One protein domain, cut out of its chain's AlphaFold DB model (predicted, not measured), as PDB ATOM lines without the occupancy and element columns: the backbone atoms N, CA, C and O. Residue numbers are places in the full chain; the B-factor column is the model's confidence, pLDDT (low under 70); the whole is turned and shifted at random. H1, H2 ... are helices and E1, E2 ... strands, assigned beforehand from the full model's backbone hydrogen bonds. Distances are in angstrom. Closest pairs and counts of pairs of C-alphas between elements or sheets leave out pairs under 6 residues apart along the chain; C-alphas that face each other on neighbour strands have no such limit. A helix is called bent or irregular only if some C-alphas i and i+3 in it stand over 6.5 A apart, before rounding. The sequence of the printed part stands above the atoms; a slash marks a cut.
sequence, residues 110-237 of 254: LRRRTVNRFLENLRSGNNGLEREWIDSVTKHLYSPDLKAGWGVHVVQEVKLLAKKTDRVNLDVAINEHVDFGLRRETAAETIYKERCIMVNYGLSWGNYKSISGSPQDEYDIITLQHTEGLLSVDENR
ATOM      1  N   LEU A 110      17.687 -28.982   6.138       93.00
ATOM      2  CA  LEU A 110      16.594 -28.752   7.084       93.00
ATOM      3  C   LEU A 110      15.704 -27.588   6.629       93.00
ATOM      4  O   LEU A 110      14.480 -27.733   6.613       93.00
ATOM      5  N   ARG A 111      16.297 -26.470   6.187       93.94
ATOM      6  CA  ARG A 111      15.574 -25.350   5.564       93.94
ATOM      7  C   ARG A 111      14.709 -25.830   4.409       93.94
ATOM      8  O   ARG A 111      13.504 -25.580   4.400       93.94
ATOM      9  N   ARG A 112      15.306 -26.550   3.457       94.19
ATOM     10  CA  ARG A 112      14.625 -27.052   2.261       94.19
ATOM     11  C   ARG A 112      13.422 -27.919   2.631       94.19
ATOM     12  O   ARG A 112      12.344 -27.729   2.074       94.19
ATOM     13  N   ARG A 113      13.572 -28.839   3.591       94.25
ATOM     14  CA  ARG A 113      12.465 -29.681   4.082       94.25
ATOM     15  C   ARG A 113      11.361 -28.856   4.736       94.25
ATOM     16  O   ARG A 113      10.194 -29.072   4.422       94.25
ATOM     17  N   THR A 114      11.715 -27.905   5.597       93.44
ATOM     18  CA  THR A 114      10.750 -27.021   6.268       93.44
ATOM     19  C   THR A 114       9.951 -26.193   5.266       93.44
ATOM     20  O   THR A 114       8.722 -26.161   5.330       93.44
ATOM     21  N   VAL A 115      10.628 -25.566   4.302       94.25
ATOM     22  CA  VAL A 115       9.977 -24.743   3.273       94.25
ATOM     23  C   VAL A 115       9.107 -25.599   2.352       94.25
ATOM     24  O   VAL A 115       7.970 -25.226   2.071       94.25
ATOM     25  N   ASN A 116       9.579 -26.778   1.936       94.25
ATOM     26  CA  ASN A 116       8.773 -27.689   1.122       94.25
ATOM     27  C   ASN A 116       7.520 -28.152   1.858       94.25
ATOM     28  O   ASN A 116       6.440 -28.132   1.278       94.25
ATOM     29  N   ARG A 117       7.636 -28.484   3.147       93.44
ATOM     30  CA  ARG A 117       6.480 -28.854   3.965       93.44
ATOM     31  C   ARG A 117       5.467 -27.715   4.065       93.44
ATOM     32  O   ARG A 117       4.267 -27.959   3.969       93.44
ATOM     33  N   PHE A 118       5.935 -26.479   4.232       91.75
ATOM     34  CA  PHE A 118       5.068 -25.302   4.197       91.75
ATOM     35  C   PHE A 118       4.350 -25.168   2.845       91.75
ATOM     36  O   PHE A 118       3.134 -25.005   2.814       91.75
ATOM     37  N   LEU A 119       5.076 -25.288   1.730       91.75
ATOM     38  CA  LEU A 119       4.508 -25.186   0.383       91.75
ATOM     39  C   LEU A 119       3.513 -26.312   0.071       91.75
ATOM     40  O   LEU A 119       2.499 -26.066  -0.579       91.75
ATOM     41  N   GLU A 120       3.779 -27.532   0.532       90.94
ATOM     42  CA  GLU A 120       2.845 -28.658   0.457       90.94
ATOM     43  C   GLU A 120       1.556 -28.342   1.216       90.94
ATOM     44  O   GLU A 120       0.478 -28.419   0.631       90.94
ATOM     45  N   ASN A 121       1.657 -27.901   2.473       87.81
ATOM     46  CA  ASN A 121       0.494 -27.519   3.273       87.81
ATOM     47  C   ASN A 121      -0.295 -26.376   2.618       87.81
ATOM     48  O   ASN A 121      -1.519 -26.431   2.566       87.81
ATOM     49  N   LEU A 122       0.394 -25.381   2.052       87.25
ATOM     50  CA  LEU A 122      -0.237 -24.265   1.349       87.25
ATOM     51  C   LEU A 122      -1.001 -24.723   0.093       87.25
ATOM     52  O   LEU A 122      -2.043 -24.162  -0.235       87.25
ATOM     53  N   ARG A 123      -0.492 -25.737  -0.620       84.94
ATOM     54  CA  ARG A 123      -1.139 -26.318  -1.812       84.94
ATOM     55  C   ARG A 123      -2.288 -27.259  -1.457       84.94
ATOM     56  O   ARG A 123      -3.263 -27.319  -2.197       84.94
ATOM     57  N   SER A 124      -2.153 -28.009  -0.366       80.56
ATOM     58  CA  SER A 124      -3.134 -28.997   0.095       80.56
ATOM     59  C   SER A 124      -4.221 -28.412   1.001       80.56
ATOM     60  O   SER A 124      -5.215 -29.088   1.258       80.56
ATOM     61  N   GLY A 125      -4.044 -27.189   1.508       68.44
ATOM     62  CA  GLY A 125      -4.997 -26.517   2.385       68.44
ATOM     63  C   GLY A 125      -6.339 -26.277   1.694       68.44
ATOM     64  O   GLY A 125      -6.464 -25.408   0.837       68.44
ATOM     65  N   ASN A 126      -7.364 -27.030   2.101       54.78
ATOM     66  CA  ASN A 126      -8.736 -26.940   1.582       54.78
ATOM     67  C   ASN A 126      -9.522 -25.705   2.079       54.78
ATOM     68  O   ASN A 126     -10.693 -25.548   1.735       54.78
ATOM     69  N   ASN A 127      -8.908 -24.823   2.875       64.19
ATOM     70  CA  ASN A 127      -9.604 -23.742   3.572       64.19
ATOM     71  C   ASN A 127      -9.078 -22.380   3.093       64.19
ATOM     72  O   ASN A 127      -8.049 -21.907   3.573       64.19
ATOM     73  N   GLY A 128      -9.794 -21.722   2.172       68.12
ATOM     74  CA  GLY A 128      -9.393 -20.422   1.602       68.12
ATOM     75  C   GLY A 128      -9.059 -19.339   2.642       68.12
ATOM     76  O   GLY A 128      -8.135 -18.560   2.431       68.12
ATOM     77  N   LEU A 129      -9.715 -19.373   3.808       67.94
ATOM     78  CA  LEU A 129      -9.478 -18.447   4.925       67.94
ATOM     79  C   LEU A 129      -8.050 -18.516   5.495       67.94
ATOM     80  O   LEU A 129      -7.495 -17.491   5.883       67.94
ATOM     81  N   GLU A 130      -7.441 -19.704   5.556       81.44
ATOM     82  CA  GLU A 130      -6.066 -19.854   6.057       81.44
ATOM     83  C   GLU A 130      -5.069 -19.232   5.080       81.44
ATOM     84  O   GLU A 130      -4.135 -18.540   5.483       81.44
ATOM     85  N   ARG A 131      -5.312 -19.411   3.781       84.56
ATOM     86  CA  ARG A 131      -4.483 -18.835   2.727       84.56
ATOM     87  C   ARG A 131      -4.584 -17.313   2.687       84.56
ATOM     88  O   ARG A 131      -3.555 -16.656   2.643       84.56
ATOM     89  N   GLU A 132      -5.792 -16.759   2.764       87.56
ATOM     90  CA  GLU A 132      -6.003 -15.307   2.841       87.56
ATOM     91  C   GLU A 132      -5.312 -14.696   4.065       87.56
ATOM     92  O   GLU A 132      -4.703 -13.629   3.975       87.56
ATOM     93  N   TRP A 133      -5.356 -15.391   5.204       87.12
ATOM     94  CA  TRP A 133      -4.649 -14.963   6.406       87.12
ATOM     95  C   TRP A 133      -3.124 -15.009   6.229       87.12
ATOM     96  O   TRP A 133      -2.457 -14.026   6.551       87.12
ATOM     97  N   ILE A 134      -2.567 -16.090   5.669       87.94
ATOM     98  CA  ILE A 134      -1.130 -16.200   5.358       87.94
ATOM     99  C   ILE A 134      -0.697 -15.096   4.391       87.94
ATOM    100  O   ILE A 134       0.342 -14.468   4.602       87.94
ATOM    101  N   ASP A 135      -1.482 -14.846   3.344       90.19
ATOM    102  CA  ASP A 135      -1.191 -13.820   2.345       90.19
ATOM    103  C   ASP A 135      -1.209 -12.429   2.987       90.19
ATOM    104  O   ASP A 135      -0.280 -11.644   2.803       90.19
ATOM    105  N   SER A 136      -2.206 -12.163   3.835       87.69
ATOM    106  CA  SER A 136      -2.288 -10.936   4.625       87.69
ATOM    107  C   SER A 136      -1.063 -10.762   5.525       87.69
ATOM    108  O   SER A 136      -0.388  -9.739   5.437       87.69
ATOM    109  N   VAL A 137      -0.713 -11.751   6.352       86.38
ATOM    110  CA  VAL A 137       0.463 -11.674   7.241       86.38
ATOM    111  C   VAL A 137       1.749 -11.477   6.437       86.38
ATOM    112  O   VAL A 137       2.553 -10.613   6.775       86.38
ATOM    113  N   THR A 138       1.919 -12.213   5.338       87.31
ATOM    114  CA  THR A 138       3.087 -12.084   4.455       87.31
ATOM    115  C   THR A 138       3.213 -10.667   3.911       87.31
ATOM    116  O   THR A 138       4.291 -10.078   3.967       87.31
ATOM    117  N   LYS A 139       2.111 -10.105   3.406       87.19
ATOM    118  CA  LYS A 139       2.084  -8.739   2.894       87.19
ATOM    119  C   LYS A 139       2.504  -7.739   3.967       87.19
ATOM    120  O   LYS A 139       3.355  -6.904   3.693       87.19
ATOM    121  N   HIS A 140       1.971  -7.845   5.183       83.00
ATOM    122  CA  HIS A 140       2.331  -6.924   6.264       83.00
ATOM    123  C   HIS A 140       3.817  -6.992   6.646       83.00
ATOM    124  O   HIS A 140       4.381  -5.965   7.007       83.00
ATOM    125  N   LEU A 141       4.447  -8.166   6.549       82.50
ATOM    126  CA  LEU A 141       5.858  -8.345   6.905       82.50
ATOM    127  C   LEU A 141       6.826  -7.848   5.820       82.50
ATOM    128  O   LEU A 141       7.840  -7.247   6.150       82.50
ATOM    129  N   TYR A 142       6.530  -8.091   4.539       84.62
ATOM    130  CA  TYR A 142       7.514  -7.920   3.451       84.62
ATOM    131  C   TYR A 142       7.088  -6.955   2.338       84.62
ATOM    132  O   TYR A 142       7.854  -6.695   1.408       84.62
ATOM    133  N   SER A 143       5.859  -6.450   2.403       83.50
ATOM    134  CA  SER A 143       5.298  -5.470   1.473       83.50
ATOM    135  C   SER A 143       4.324  -4.538   2.214       83.50
ATOM    136  O   SER A 143       3.123  -4.504   1.907       83.50
ATOM    137  N   PRO A 144       4.812  -3.819   3.245       80.94
ATOM    138  CA  PRO A 144       3.967  -2.963   4.061       80.94
ATOM    139  C   PRO A 144       3.387  -1.811   3.238       80.94
ATOM    140  O   PRO A 144       3.939  -1.385   2.220       80.94
ATOM    141  N   ASP A 145       2.259  -1.276   3.699       79.00
ATOM    142  CA  ASP A 145       1.703  -0.061   3.115       79.00
ATOM    143  C   ASP A 145       2.561   1.149   3.517       79.00
ATOM    144  O   ASP A 145       2.525   1.614   4.661       79.00
ATOM    145  N   LEU A 146       3.316   1.660   2.541       77.94
ATOM    146  CA  LEU A 146       4.197   2.819   2.687       77.94
ATOM    147  C   LEU A 146       3.432   4.134   2.926       77.94
ATOM    148  O   LEU A 146       4.019   5.115   3.368       77.94
ATOM    149  N   LYS A 147       2.129   4.187   2.616       74.19
ATOM    150  CA  LYS A 147       1.283   5.374   2.830       74.19
ATOM    151  C   LYS A 147       0.582   5.341   4.177       74.19
ATOM    152  O   LYS A 147       0.397   6.387   4.791       74.19
ATOM    153  N   ALA A 148       0.144   4.157   4.602       65.56
ATOM    154  CA  ALA A 148      -0.553   3.993   5.873       65.56
ATOM    155  C   ALA A 148       0.403   3.991   7.074       65.56
ATOM    156  O   ALA A 148      -0.059   4.225   8.186       65.56
ATOM    157  N   GLY A 149       1.705   3.764   6.847       55.19
ATOM    158  CA  GLY A 149       2.728   3.761   7.887       55.19
ATOM    159  C   GLY A 149       2.556   2.573   8.828       55.19
ATOM    160  O   GLY A 149       1.746   2.590   9.747       55.19
ATOM    161  N   TRP A 150       3.347   1.528   8.620       57.81
ATOM    162  CA  TRP A 150       3.435   0.402   9.547       57.81
ATOM    163  C   TRP A 150       4.903   0.228   9.887       57.81
ATOM    164  O   TRP A 150       5.665  -0.362   9.124       57.81
ATOM    165  N   GLY A 151       5.317   0.842  10.987       51.19
ATOM    166  CA  GLY A 151       6.700   0.822  11.417       51.19
ATOM    167  C   GLY A 151       6.820   1.299  12.849       51.19
ATOM    168  O   GLY A 151       6.731   2.488  13.129       51.19
ATOM    169  N   VAL A 152       7.092   0.357  13.747       54.41
ATOM    170  CA  VAL A 152       7.815   0.640  14.998       54.41
ATOM    171  C   VAL A 152       9.236   1.156  14.665       54.41
ATOM    172  O   VAL A 152       9.880   1.804  15.484       54.41
ATOM    173  N   HIS A 153       9.698   0.929  13.424       63.22
ATOM    174  CA  HIS A 153      10.957   1.403  12.857       63.22
ATOM    175  C   HIS A 153      10.720   2.394  11.698       63.22
ATOM    176  O   HIS A 153       9.813   2.201  10.892       63.22
ATOM    177  N   VAL A 154      11.549   3.441  11.601       73.38
ATOM    178  CA  VAL A 154      11.423   4.526  10.596       73.38
ATOM    179  C   VAL A 154      11.712   4.042   9.168       73.38
ATOM    180  O   VAL A 154      11.223   4.624   8.204       73.38
ATOM    181  N   VAL A 155      12.504   2.978   9.037       81.19
ATOM    182  CA  VAL A 155      12.837   2.351   7.754       81.19
ATOM    183  C   VAL A 155      11.924   1.150   7.538       81.19
ATOM    184  O   VAL A 155      11.885   0.247   8.371       81.19
ATOM    185  N   GLN A 156      11.214   1.148   6.415       84.00
ATOM    186  CA  GLN A 156      10.403   0.037   5.933       84.00
ATOM    187  C   GLN A 156      11.136  -0.687   4.808       84.00
ATOM    188  O   GLN A 156      11.859  -0.065   4.036       84.00
ATOM    189  N   GLU A 157      10.931  -1.994   4.685       87.94
ATOM    190  CA  GLU A 157      11.573  -2.791   3.643       87.94
ATOM    191  C   GLU A 157      10.540  -3.498   2.771       87.94
ATOM    192  O   GLU A 157       9.592  -4.107   3.267       87.94
ATOM    193  N   VAL A 158      10.753  -3.451   1.457       91.56
ATOM    194  CA  VAL A 158      10.011  -4.252   0.483       91.56
ATOM    195  C   VAL A 158      10.954  -5.290  -0.105       91.56
ATOM    196  O   VAL A 158      11.968  -4.937  -0.713       91.56
ATOM    197  N   LYS A 159      10.614  -6.572   0.051       94.25
ATOM    198  CA  LYS A 159      11.400  -7.681  -0.508       94.25
ATOM    199  C   LYS A 159      10.844  -8.103  -1.867       94.25
ATOM    200  O   LYS A 159       9.640  -8.334  -2.019       94.25
ATOM    201  N   LEU A 160      11.728  -8.249  -2.850       96.88
ATOM    202  CA  LEU A 160      11.416  -8.791  -4.171       96.88
ATOM    203  C   LEU A 160      12.384  -9.917  -4.538       96.88
ATOM    204  O   LEU A 160      13.521  -9.956  -4.074       96.88
ATOM    205  N   LEU A 161      11.920 -10.824  -5.391       97.38
ATOM    206  CA  LEU A 161      12.694 -11.942  -5.913       97.38
ATOM    207  C   LEU A 161      13.002 -11.696  -7.386       97.38
ATOM    208  O   LEU A 161      12.093 -11.687  -8.225       97.38
ATOM    209  N   ALA A 162      14.281 -11.514  -7.691       97.25
ATOM    210  CA  ALA A 162      14.783 -11.414  -9.054       97.25
ATOM    211  C   ALA A 162      15.296 -12.786  -9.492       97.25
ATOM    212  O   ALA A 162      16.095 -13.394  -8.786       97.25
ATOM    213  N   LYS A 163      14.870 -13.304 -10.646       96.75
ATOM    214  CA  LYS A 163      15.459 -14.547 -11.165       96.75
ATOM    215  C   LYS A 163      16.920 -14.309 -11.519       96.75
ATOM    216  O   LYS A 163      17.230 -13.361 -12.242       96.75
ATOM    217  N   LYS A 164      17.814 -15.211 -11.105       95.62
ATOM    218  CA  LYS A 164      19.246 -15.094 -11.439       95.62
ATOM    219  C   LYS A 164      19.502 -15.095 -12.947       95.62
ATOM    220  O   LYS A 164      20.428 -14.439 -13.416       95.62
ATOM    221  N   THR A 165      18.663 -15.796 -13.709       96.62
ATOM    222  CA  THR A 165      18.717 -15.823 -15.179       96.62
ATOM    223  C   THR A 165      18.425 -14.467 -15.817       96.62
ATOM    224  O   THR A 165      18.863 -14.225 -16.937       96.62
ATOM    225  N   ASP A 166      17.735 -13.574 -15.104       96.25
ATOM    226  CA  ASP A 166      17.261 -12.298 -15.636       96.25
ATOM    227  C   ASP A 166      18.172 -11.124 -15.243       96.25
ATOM    228  O   ASP A 166      17.931 -10.006 -15.691       96.25
ATOM    229  N   ARG A 167      19.247 -11.359 -14.467       95.31
ATOM    230  CA  ARG A 167      20.189 -10.324 -13.983       95.31
ATOM    231  C   ARG A 167      20.620  -9.348 -15.081       95.31
ATOM    232  O   ARG A 167      20.473  -8.143 -14.925       95.31
ATOM    233  N   VAL A 168      21.099  -9.880 -16.208       97.19
ATOM    234  CA  VAL A 168      21.588  -9.063 -17.333       97.19
ATOM    235  C   VAL A 168      20.459  -8.228 -17.937       97.19
ATOM    236  O   VAL A 168      20.644  -7.048 -18.209       97.19
ATOM    237  N   ASN A 169      19.272  -8.813 -18.105       97.75
ATOM    238  CA  ASN A 169      18.122  -8.111 -18.676       97.75
ATOM    239  C   ASN A 169      17.598  -7.011 -17.742       97.75
ATOM    240  O   ASN A 169      17.148  -5.968 -18.216       97.75
ATOM    241  N   LEU A 170      17.654  -7.235 -16.426       97.69
ATOM    242  CA  LEU A 170      17.324  -6.225 -15.422       97.69
ATOM    243  C   LEU A 170      18.331  -5.071 -15.473       97.69
ATOM    244  O   LEU A 170      17.912  -3.920 -15.545       97.69
ATOM    245  N   ASP A 171      19.633  -5.366 -15.524       97.44
ATOM    246  CA  ASP A 171      20.683  -4.344 -15.620       97.44
ATOM    247  C   ASP A 171      20.546  -3.486 -16.878       97.44
ATOM    248  O   ASP A 171      20.626  -2.260 -16.800       97.44
ATOM    249  N   VAL A 172      20.291  -4.117 -18.026       98.06
ATOM    250  CA  VAL A 172      20.050  -3.408 -19.290       98.06
ATOM    251  C   VAL A 172      18.848  -2.479 -19.160       98.06
ATOM    252  O   VAL A 172      18.972  -1.292 -19.437       98.06
ATOM    253  N   ALA A 173      17.714  -2.975 -18.664       97.69
ATOM    254  CA  ALA A 173      16.503  -2.169 -18.539       97.69
ATOM    255  C   ALA A 173      16.656  -0.991 -17.567       97.69
ATOM    256  O   ALA A 173      16.098   0.086 -17.794       97.69
ATOM    257  N   ILE A 174      17.421  -1.180 -16.489       97.44
ATOM    258  CA  ILE A 174      17.726  -0.099 -15.555       97.44
ATOM    259  C   ILE A 174      18.627   0.941 -16.223       97.44
ATOM    260  O   ILE A 174      18.355   2.135 -16.106       97.44
ATOM    261  N   ASN A 175      19.666   0.511 -16.939       98.00
ATOM    262  CA  ASN A 175      20.571   1.426 -17.630       98.00
ATOM    263  C   ASN A 175      19.858   2.205 -18.741       98.00
ATOM    264  O   ASN A 175      20.064   3.405 -18.835       98.00
ATOM    265  N   GLU A 176      18.935   1.585 -19.483       97.31
ATOM    266  CA  GLU A 176      18.090   2.295 -20.455       97.31
ATOM    267  C   GLU A 176      17.332   3.457 -19.794       97.31
ATOM    268  O   GLU A 176      17.319   4.572 -20.306       97.31
ATOM    269  N   HIS A 177      16.735   3.231 -18.620       96.25
ATOM    270  CA  HIS A 177      16.026   4.280 -17.879       96.25
ATOM    271  C   HIS A 177      16.974   5.382 -17.389       96.25
ATOM    272  O   HIS A 177      16.617   6.563 -17.414       96.25
ATOM    273  N   VAL A 178      18.183   5.010 -16.969       97.19
ATOM    274  CA  VAL A 178      19.230   5.967 -16.586       97.19
ATOM    275  C   VAL A 178      19.682   6.804 -17.781       97.19
ATOM    276  O   VAL A 178      19.823   8.018 -17.642       97.19
ATOM    277  N   ASP A 179      19.816   6.202 -18.961       96.75
ATOM    278  CA  ASP A 179      20.176   6.894 -20.202       96.75
ATOM    279  C   ASP A 179      19.093   7.902 -20.632       96.75
ATOM    280  O   ASP A 179      19.402   8.949 -21.201       96.75
ATOM    281  N   PHE A 180      17.825   7.651 -20.280       94.00
ATOM    282  CA  PHE A 180      16.722   8.615 -20.420       94.00
ATOM    283  C   PHE A 180      16.686   9.702 -19.327       94.00
ATOM    284  O   PHE A 180      15.795  10.554 -19.333       94.00
ATOM    285  N   GLY A 181      17.653   9.715 -18.405       93.88
ATOM    286  CA  GLY A 181      17.832  10.758 -17.394       93.88
ATOM    287  C   GLY A 181      17.196  10.468 -16.031       93.88
ATOM    288  O   GLY A 181      17.137  11.367 -15.189       93.88
ATOM    289  N   LEU A 182      16.719   9.243 -15.778       94.25
ATOM    290  CA  LEU A 182      16.270   8.846 -14.440       94.25
ATOM    291  C   LEU A 182      17.469   8.599 -13.514       94.25
ATOM    292  O   LEU A 182      18.515   8.102 -13.924       94.25
ATOM    293  N   ARG A 183      17.300   8.889 -12.219       94.19
ATOM    294  CA  ARG A 183      18.273   8.460 -11.201       94.19
ATOM    295  C   ARG A 183      18.295   6.934 -11.118       94.19
ATOM    296  O   ARG A 183      17.235   6.307 -11.195       94.19
ATOM    297  N   ARG A 184      19.480   6.346 -10.917       94.19
ATOM    298  CA  ARG A 184      19.687   4.887 -10.913       94.19
ATOM    299  C   ARG A 184      18.790   4.172  -9.907       94.19
ATOM    300  O   ARG A 184      18.297   3.095 -10.218       94.19
ATOM    301  N   GLU A 185      18.541   4.763  -8.744       93.38
ATOM    302  CA  GLU A 185      17.706   4.189  -7.685       93.38
ATOM    303  C   GLU A 185      16.227   4.192  -8.082       93.38
ATOM    304  O   GLU A 185      15.533   3.195  -7.912       93.38
ATOM    305  N   THR A 186      15.748   5.285  -8.684       93.25
ATOM    306  CA  THR A 186      14.370   5.389  -9.189       93.25
ATOM    307  C   THR A 186      14.139   4.450 -10.374       93.25
ATOM    308  O   THR A 186      13.098   3.793 -10.453       93.25
ATOM    309  N   ALA A 187      15.116   4.349 -11.277       96.44
ATOM    310  CA  ALA A 187      15.097   3.394 -12.380       96.44
ATOM    311  C   ALA A 187      15.062   1.949 -11.857       96.44
ATOM    312  O   ALA A 187      14.192   1.174 -12.245       96.44
ATOM    313  N   ALA A 188      15.948   1.614 -10.915       96.31
ATOM    314  CA  ALA A 188      16.007   0.312 -10.259       96.31
ATOM    315  C   ALA A 188      14.695  -0.059  -9.572       96.31
ATOM    316  O   ALA A 188      14.139  -1.115  -9.851       96.31
ATOM    317  N   GLU A 189      14.162   0.817  -8.721       95.81
ATOM    318  CA  GLU A 189      12.884   0.588  -8.048       95.81
ATOM    319  C   GLU A 189      11.754   0.335  -9.049       95.81
ATOM    320  O   GLU A 189      10.956  -0.580  -8.842       95.81
ATOM    321  N   THR A 190      11.700   1.106 -10.138       95.75
ATOM    322  CA  THR A 190      10.683   0.943 -11.185       95.75
ATOM    323  C   THR A 190      10.803  -0.426 -11.850       95.75
ATOM    324  O   THR A 190       9.838  -1.190 -11.860       95.75
ATOM    325  N   ILE A 191      11.998  -0.770 -12.337       97.69
ATOM    326  CA  ILE A 191      12.248  -2.035 -13.037       97.69
ATOM    327  C   ILE A 191      12.052  -3.237 -12.113       97.69
ATOM    328  O   ILE A 191      11.435  -4.224 -12.512       97.69
ATOM    329  N   TYR A 192      12.528  -3.176 -10.869       97.56
ATOM    330  CA  TYR A 192      12.358  -4.278  -9.929       97.56
ATOM    331  C   TYR A 192      10.894  -4.473  -9.545       97.56
ATOM    332  O   TYR A 192      10.425  -5.607  -9.566       97.56
ATOM    333  N   LYS A 193      10.132  -3.406  -9.268       95.50
ATOM    334  CA  LYS A 193       8.691  -3.537  -8.982       95.50
ATOM    335  C   LYS A 193       7.892  -4.060 -10.175       95.50
ATOM    336  O   LYS A 193       6.892  -4.739  -9.965       95.50
ATOM    337  N   GLU A 194       8.311  -3.741 -11.396       96.50
ATOM    338  CA  GLU A 194       7.655  -4.208 -12.620       96.50
ATOM    339  C   GLU A 194       7.978  -5.677 -12.927       96.50
ATOM    340  O   GLU A 194       7.088  -6.443 -13.301       96.50
ATOM    341  N   ARG A 195       9.249  -6.077 -12.796       97.12
ATOM    342  CA  ARG A 195       9.754  -7.336 -13.371       97.12
ATOM    343  C   ARG A 195      10.079  -8.420 -12.347       97.12
ATOM    344  O   ARG A 195      10.192  -9.582 -12.727       97.12
ATOM    345  N   CYS A 196      10.245  -8.072 -11.072       97.56
ATOM    346  CA  CYS A 196      10.535  -9.038 -10.012       97.56
ATOM    347  C   CYS A 196       9.263  -9.490  -9.292       97.56
ATOM    348  O   CYS A 196       8.218  -8.842  -9.332       97.56
ATOM    349  N   ILE A 197       9.356 -10.619  -8.590       97.44
ATOM    350  CA  ILE A 197       8.233 -11.157  -7.818       97.44
ATOM    351  C   ILE A 197       8.242 -10.505  -6.441       97.44
ATOM    352  O   ILE A 197       9.156 -10.723  -5.651       97.44
ATOM    353  N   MET A 198       7.212  -9.728  -6.128       95.94
ATOM    354  CA  MET A 198       7.047  -9.161  -4.792       95.94
ATOM    355  C   MET A 198       6.753 -10.260  -3.765       95.94
ATOM    356  O   MET A 198       5.940 -11.151  -4.019       95.94
ATOM    357  N   VAL A 199       7.390 -10.189  -2.594       95.12
ATOM    358  CA  VAL A 199       7.115 -11.100  -1.478       95.12
ATOM    359  C   VAL A 199       5.903 -10.574  -0.709       95.12
ATOM    360  O   VAL A 199       6.036  -9.779   0.211       95.12
ATOM    361  N   ASN A 200       4.692 -10.948  -1.124       93.44
ATOM    362  CA  ASN A 200       3.448 -10.434  -0.527       93.44
ATOM    363  C   ASN A 200       2.304 -11.461  -0.424       93.44
ATOM    364  O   ASN A 200       1.192 -11.101  -0.050       93.44
ATOM    365  N   TYR A 201       2.570 -12.731  -0.725       93.00
ATOM    366  CA  TYR A 201       1.653 -13.860  -0.515       93.00
ATOM    367  C   TYR A 201       2.426 -15.144  -0.187       93.00
ATOM    368  O   TYR A 201       3.625 -15.246  -0.465       93.00
ATOM    369  N   GLY A 202       1.755 -16.162   0.350       92.00
ATOM    370  CA  GLY A 202       2.387 -17.359   0.909       92.00
ATOM    371  C   GLY A 202       3.325 -18.095  -0.053       92.00
ATOM    372  O   GLY A 202       4.404 -18.525   0.343       92.00
ATOM    373  N   LEU A 203       2.978 -18.203  -1.340       93.88
ATOM    374  CA  LEU A 203       3.857 -18.852  -2.323       93.88
ATOM    375  C   LEU A 203       5.111 -18.009  -2.626       93.88
ATOM    376  O   LEU A 203       6.208 -18.563  -2.650       93.88
ATOM    377  N   SER A 204       4.986 -16.685  -2.785       95.31
ATOM    378  CA  SER A 204       6.159 -15.803  -2.922       95.31
ATOM    379  C   SER A 204       7.051 -15.838  -1.678       95.31
ATOM    380  O   SER A 204       8.272 -15.858  -1.796       95.31
ATOM    381  N   TRP A 205       6.457 -15.949  -0.486       94.50
ATOM    382  CA  TRP A 205       7.190 -16.130   0.762       94.50
ATOM    383  C   TRP A 205       7.929 -17.463   0.815       94.50
ATOM    384  O   TRP A 205       9.090 -17.502   1.205       94.50
ATOM    385  N   GLY A 206       7.302 -18.552   0.370       94.69
ATOM    386  CA  GLY A 206       7.974 -19.845   0.269       94.69
ATOM    387  C   GLY A 206       9.174 -19.801  -0.682       94.69
ATOM    388  O   GLY A 206      10.234 -20.320  -0.340       94.69
ATOM    389  N   ASN A 207       9.046 -19.118  -1.826       95.56
ATOM    390  CA  ASN A 207      10.160 -18.897  -2.756       95.56
ATOM    391  C   ASN A 207      11.260 -18.014  -2.151       95.56
ATOM    392  O   ASN A 207      12.436 -18.263  -2.373       95.56
ATOM    393  N   TYR A 208      10.897 -16.997  -1.369       95.12
ATOM    394  CA  TYR A 208      11.867 -16.187  -0.638       95.12
ATOM    395  C   TYR A 208      12.632 -17.039   0.380       95.12
ATOM    396  O   TYR A 208      13.858 -17.057   0.403       95.12
ATOM    397  N   LYS A 209      11.910 -17.803   1.202       94.81
ATOM    398  CA  LYS A 209      12.489 -18.605   2.279       94.81
ATOM    399  C   LYS A 209      13.273 -19.830   1.804       94.81
ATOM    400  O   LYS A 209      14.072 -20.356   2.585       94.81
ATOM    401  N   SER A 210      13.078 -20.274   0.561       95.12
ATOM    402  CA  SER A 210      13.885 -21.342  -0.038       95.12
ATOM    403  C   SER A 210      15.315 -20.899  -0.362       95.12
ATOM    404  O   SER A 210      16.184 -21.765  -0.441       95.12
ATOM    405  N   ILE A 211      15.573 -19.588  -0.474       95.19
ATOM    406  CA  ILE A 211      16.904 -19.027  -0.735       95.19
ATOM    407  C   ILE A 211      17.802 -19.319   0.466       95.19
ATOM    408  O   ILE A 211      17.658 -18.750   1.552       95.19
ATOM    409  N   SER A 212      18.710 -20.265   0.258       93.69
ATOM    410  CA  SER A 212      19.568 -20.865   1.278       93.69
ATOM    411  C   SER A 212      20.965 -20.250   1.341       93.69
ATOM    412  O   SER A 212      21.755 -20.606   2.218       93.69
ATOM    413  N   GLY A 213      21.245 -19.333   0.419       91.81
ATOM    414  CA  GLY A 213      22.562 -18.782   0.155       91.81
ATOM    415  C   GLY A 213      23.411 -19.689  -0.739       91.81
ATOM    416  O   GLY A 213      24.639 -19.689  -0.699       91.81
ATOM    417  N   SER A 214      22.748 -20.546  -1.513       90.38
ATOM    418  CA  SER A 214      23.378 -21.470  -2.438       90.38
ATOM    419  C   SER A 214      23.558 -20.822  -3.815       90.38
ATOM    420  O   SER A 214      22.652 -20.140  -4.313       90.38
ATOM    421  N   PRO A 215      24.661 -21.111  -4.532       89.19
ATOM    422  CA  PRO A 215      24.785 -20.737  -5.938       89.19
ATOM    423  C   PRO A 215      23.640 -21.291  -6.800       89.19
ATOM    424  O   PRO A 215      23.281 -20.666  -7.795       89.19
ATOM    425  N   GLN A 216      23.042 -22.420  -6.397       90.88
ATOM    426  CA  GLN A 216      21.918 -23.057  -7.089       90.88
ATOM    427  C   GLN A 216      20.544 -22.454  -6.754       90.88
ATOM    428  O   GLN A 216      19.557 -22.875  -7.354       90.88
ATOM    429  N   ASP A 217      20.450 -21.495  -5.825       94.44
ATOM    430  CA  ASP A 217      19.176 -20.818  -5.555       94.44
ATOM    431  C   ASP A 217      18.681 -20.110  -6.829       94.44
ATOM    432  O   ASP A 217      19.473 -19.477  -7.528       94.44
ATOM    433  N   GLU A 218      17.385 -20.211  -7.130       95.75
ATOM    434  CA  GLU A 218      16.785 -19.694  -8.375       95.75
ATOM    435  C   GLU A 218      16.732 -18.156  -8.418       95.75
ATOM    436  O   GLU A 218      16.829 -17.546  -9.489       95.75
ATOM    437  N   TYR A 219      16.603 -17.531  -7.247       96.62
ATOM    438  CA  TYR A 219      16.355 -16.103  -7.098       96.62
ATOM    439  C   TYR A 219      17.469 -15.411  -6.310       96.62
ATOM    440  O   TYR A 219      18.065 -16.000  -5.408       96.62
ATOM    441  N   ASP A 220      17.687 -14.141  -6.628       96.06
ATOM    442  CA  ASP A 220      18.325 -13.166  -5.750       96.06
ATOM    443  C   ASP A 220      17.267 -12.406  -4.955       96.06
ATOM    444  O   ASP A 220      16.133 -12.217  -5.411       96.06
ATOM    445  N   ILE A 221      17.666 -11.933  -3.777       95.44
ATOM    446  CA  ILE A 221      16.834 -11.081  -2.930       95.44
ATOM    447  C   ILE A 221      17.153  -9.631  -3.276       95.44
ATOM    448  O   ILE A 221      18.301  -9.206  -3.170       95.44
ATOM    449  N   ILE A 222      16.132  -8.874  -3.657       96.38
ATOM    450  CA  ILE A 222      16.210  -7.424  -3.798       96.38
ATOM    451  C   ILE A 222      15.468  -6.807  -2.617       96.38
ATOM    452  O   ILE A 222      14.292  -7.111  -2.396       96.38
ATOM    453  N   THR A 223      16.141  -5.947  -1.859       94.56
ATOM    454  CA  THR A 223      15.540  -5.191  -0.760       94.56
ATOM    455  C   THR A 223      15.462  -3.727  -1.157       94.56
ATOM    456  O   THR A 223      16.482  -3.076  -1.372       94.56
ATOM    457  N   LEU A 224      14.248  -3.193  -1.233       94.38
ATOM    458  CA  LEU A 224      14.028  -1.754  -1.340       94.38
ATOM    459  C   LEU A 224      13.777  -1.214   0.062       94.38
ATOM    460  O   LEU A 224      12.849  -1.678   0.725       94.38
ATOM    461  N   GLN A 225      14.589  -0.261   0.512       91.69
ATOM    462  CA  GLN A 225      14.396   0.384   1.809       91.69
ATOM    463  C   GLN A 225      13.720   1.738   1.612       91.69
ATOM    464  O   GLN A 225      14.161   2.552   0.799       91.69
ATOM    465  N   HIS A 226      12.666   1.996   2.376       88.31
ATOM    466  CA  HIS A 226      11.841   3.195   2.301       88.31
ATOM    467  C   HIS A 226      11.790   3.912   3.647       88.31
ATOM    468  O   HIS A 226      11.780   3.288   4.701       88.31
ATOM    469  N   THR A 227      11.728   5.238   3.598       84.25
ATOM    470  CA  THR A 227      11.340   6.091   4.733       84.25
ATOM    471  C   THR A 227      10.156   6.959   4.291       84.25
ATOM    472  O   THR A 227       9.047   6.457   4.167       84.25
ATOM    473  N   GLU A 228      10.388   8.218   3.918       80.38
ATOM    474  CA  GLU A 228       9.419   9.078   3.208       80.38
ATOM    475  C   GLU A 228       9.528   8.942   1.674       80.38
ATOM    476  O   GLU A 228       8.754   9.508   0.904       80.38
ATOM    477  N   GLY A 229      10.512   8.165   1.224       84.06
ATOM    478  CA  GLY A 229      10.803   7.810  -0.157       84.06
ATOM    479  C   GLY A 229      11.821   6.672  -0.189       84.06
ATOM    480  O   GLY A 229      12.250   6.194   0.866       84.06
ATOM    481  N   LEU A 230      12.198   6.220  -1.386       89.38
ATOM    482  CA  LEU A 230      13.240   5.206  -1.539       89.38
ATOM    483  C   LEU A 230      14.569   5.740  -0.989       89.38
ATOM    484  O   LEU A 230      15.074   6.762  -1.457       89.38
ATOM    485  N   LEU A 231      15.111   5.042   0.004       90.44
ATOM    486  CA  LEU A 231      16.380   5.346   0.654       90.44
ATOM    487  C   LEU A 231      17.537   4.618  -0.033       90.44
ATOM    488  O   LEU A 231      18.567   5.224  -0.315       90.44
ATOM    489  N   SER A 232      17.372   3.321  -0.284       92.81
ATOM    490  CA  SER A 232      18.420   2.472  -0.843       92.81
ATOM    491  C   SER A 232      17.826   1.267  -1.572       92.81
ATOM    492  O   SER A 232      16.660   0.897  -1.385       92.81
ATOM    493  N   VAL A 233      18.659   0.662  -2.412       95.06
ATOM    494  CA  VAL A 233      18.391  -0.607  -3.082       95.06
ATOM    495  C   VAL A 233      19.548  -1.536  -2.754       95.06
ATOM    496  O   VAL A 233      20.689  -1.232  -3.093       95.06
ATOM    497  N   ASP A 234      19.247  -2.641  -2.083       94.25
ATOM    498  CA  ASP A 234      20.203  -3.705  -1.798       94.25
ATOM    499  C   ASP A 234      19.912  -4.909  -2.698       94.25
ATOM    500  O   ASP A 234      18.781  -5.400  -2.777       94.25
ATOM    501  N   GLU A 235      20.942  -5.355  -3.409       93.06
ATOM    502  CA  GLU A 235      20.874  -6.452  -4.362       93.06
ATOM    503  C   GLU A 235      21.758  -7.590  -3.864       93.06
ATOM    504  O   GLU A 235      22.981  -7.566  -4.014       93.06
ATOM    505  N   ASN A 236      21.144  -8.632  -3.316       90.94
ATOM    506  CA  ASN A 236      21.863  -9.773  -2.769       90.94
ATOM    507  C   ASN A 236      22.369 -10.727  -3.873       90.94
ATOM    508  O   ASN A 236      21.996 -11.900  -3.947       90.94
ATOM    509  N   ARG A 237      23.223 -10.219  -4.766       86.81
ATOM    510  CA  ARG A 237      23.797 -10.976  -5.892       86.81
ATOM    511  C   ARG A 237      24.855 -11.984  -5.453       86.81
ATOM    512  O   ARG A 237      25.100 -12.955  -6.176       86.81
TER     513      ARG A 237
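This is residues 110 to 237 of the 254 residues of the protein "Serine protease" of Thalictrum thalictroides (UniProt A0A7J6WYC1). A small twisted antiparallel sheet, in the order E1, E2, E3, forms the middle, with H4 slantwise over one face and H3 packed on H4. On the opposite face H5 crosses E1, and H1 and H2 pack on H5, making the far end. The printed part has 128 residues, with five named helices and three named strands in the order H1, H2, E1, H3, H4, H5, E2, E3; its class is mixed, helices and strands. It is compact, with a radius of gyration of the C-alphas of 15.9 A and spans of 50 by 36 by 22 A.

E1, residues 156 to 163, and E2, residues 219 to 226, are antiparallel neighbours, with N 158 and O 224 2.8 A apart. E2 and E3, residues 230 to 235, form a hairpin, with N 223 and O 234 2.8 A apart. H4, residues 184 to 195, is on the sheet at a height of 7.7 A; the closest C-alphas of H4 and E3, those of Glu 185 and Val 233, are 6.7 A apart. H3, residues 164 to 179, touches H4 at a steep tilt of 47 degrees, opposite ways, closest at the C-alphas of Ile 174 and Ala 187, 5.4 A. H5, residues 202 to 210, is on the face opposite to H4. H1, residues 110 to 124, touches H5 at a shallow tilt of 15 degrees, opposite ways, closest at the C-alphas of Val 115 and Gly 206, 6.1 A. H2, residues 128 to 142, touches H5, closest at the C-alphas of Asp 135 and Gly 202, 5.2 A, and only grazes the sheet with residues 139 to 142. Every O i to N i+4 pair is within hydrogen-bond range in H1, H2, H4 and H5, and 10 of 12 in H3.

E1 spans 23.0 A, E2 21.9 A and E3 14.2 A, which ends at C-alpha 235 (20.874, -6.452, -4.362). H3 spans 23.7 A and is irregular, with C-alphas 165 and 168 7.7 A apart; H2 spans 21.1 A, H1 20.9 A, H4 15.9 A and H5 12.2 A. H1 begins at C-alpha 110 (16.594, -28.752, 7.084).

The C-alphas of Asn 126 and Gly 181 are the two farthest apart, 49.9 A. The printed part has no cut. The link from H2 to E1, 13 residues, is long. Residues 124 to 129 stand free, and pLDDT is under 70 at residues 125 to 129 and 148 to 153.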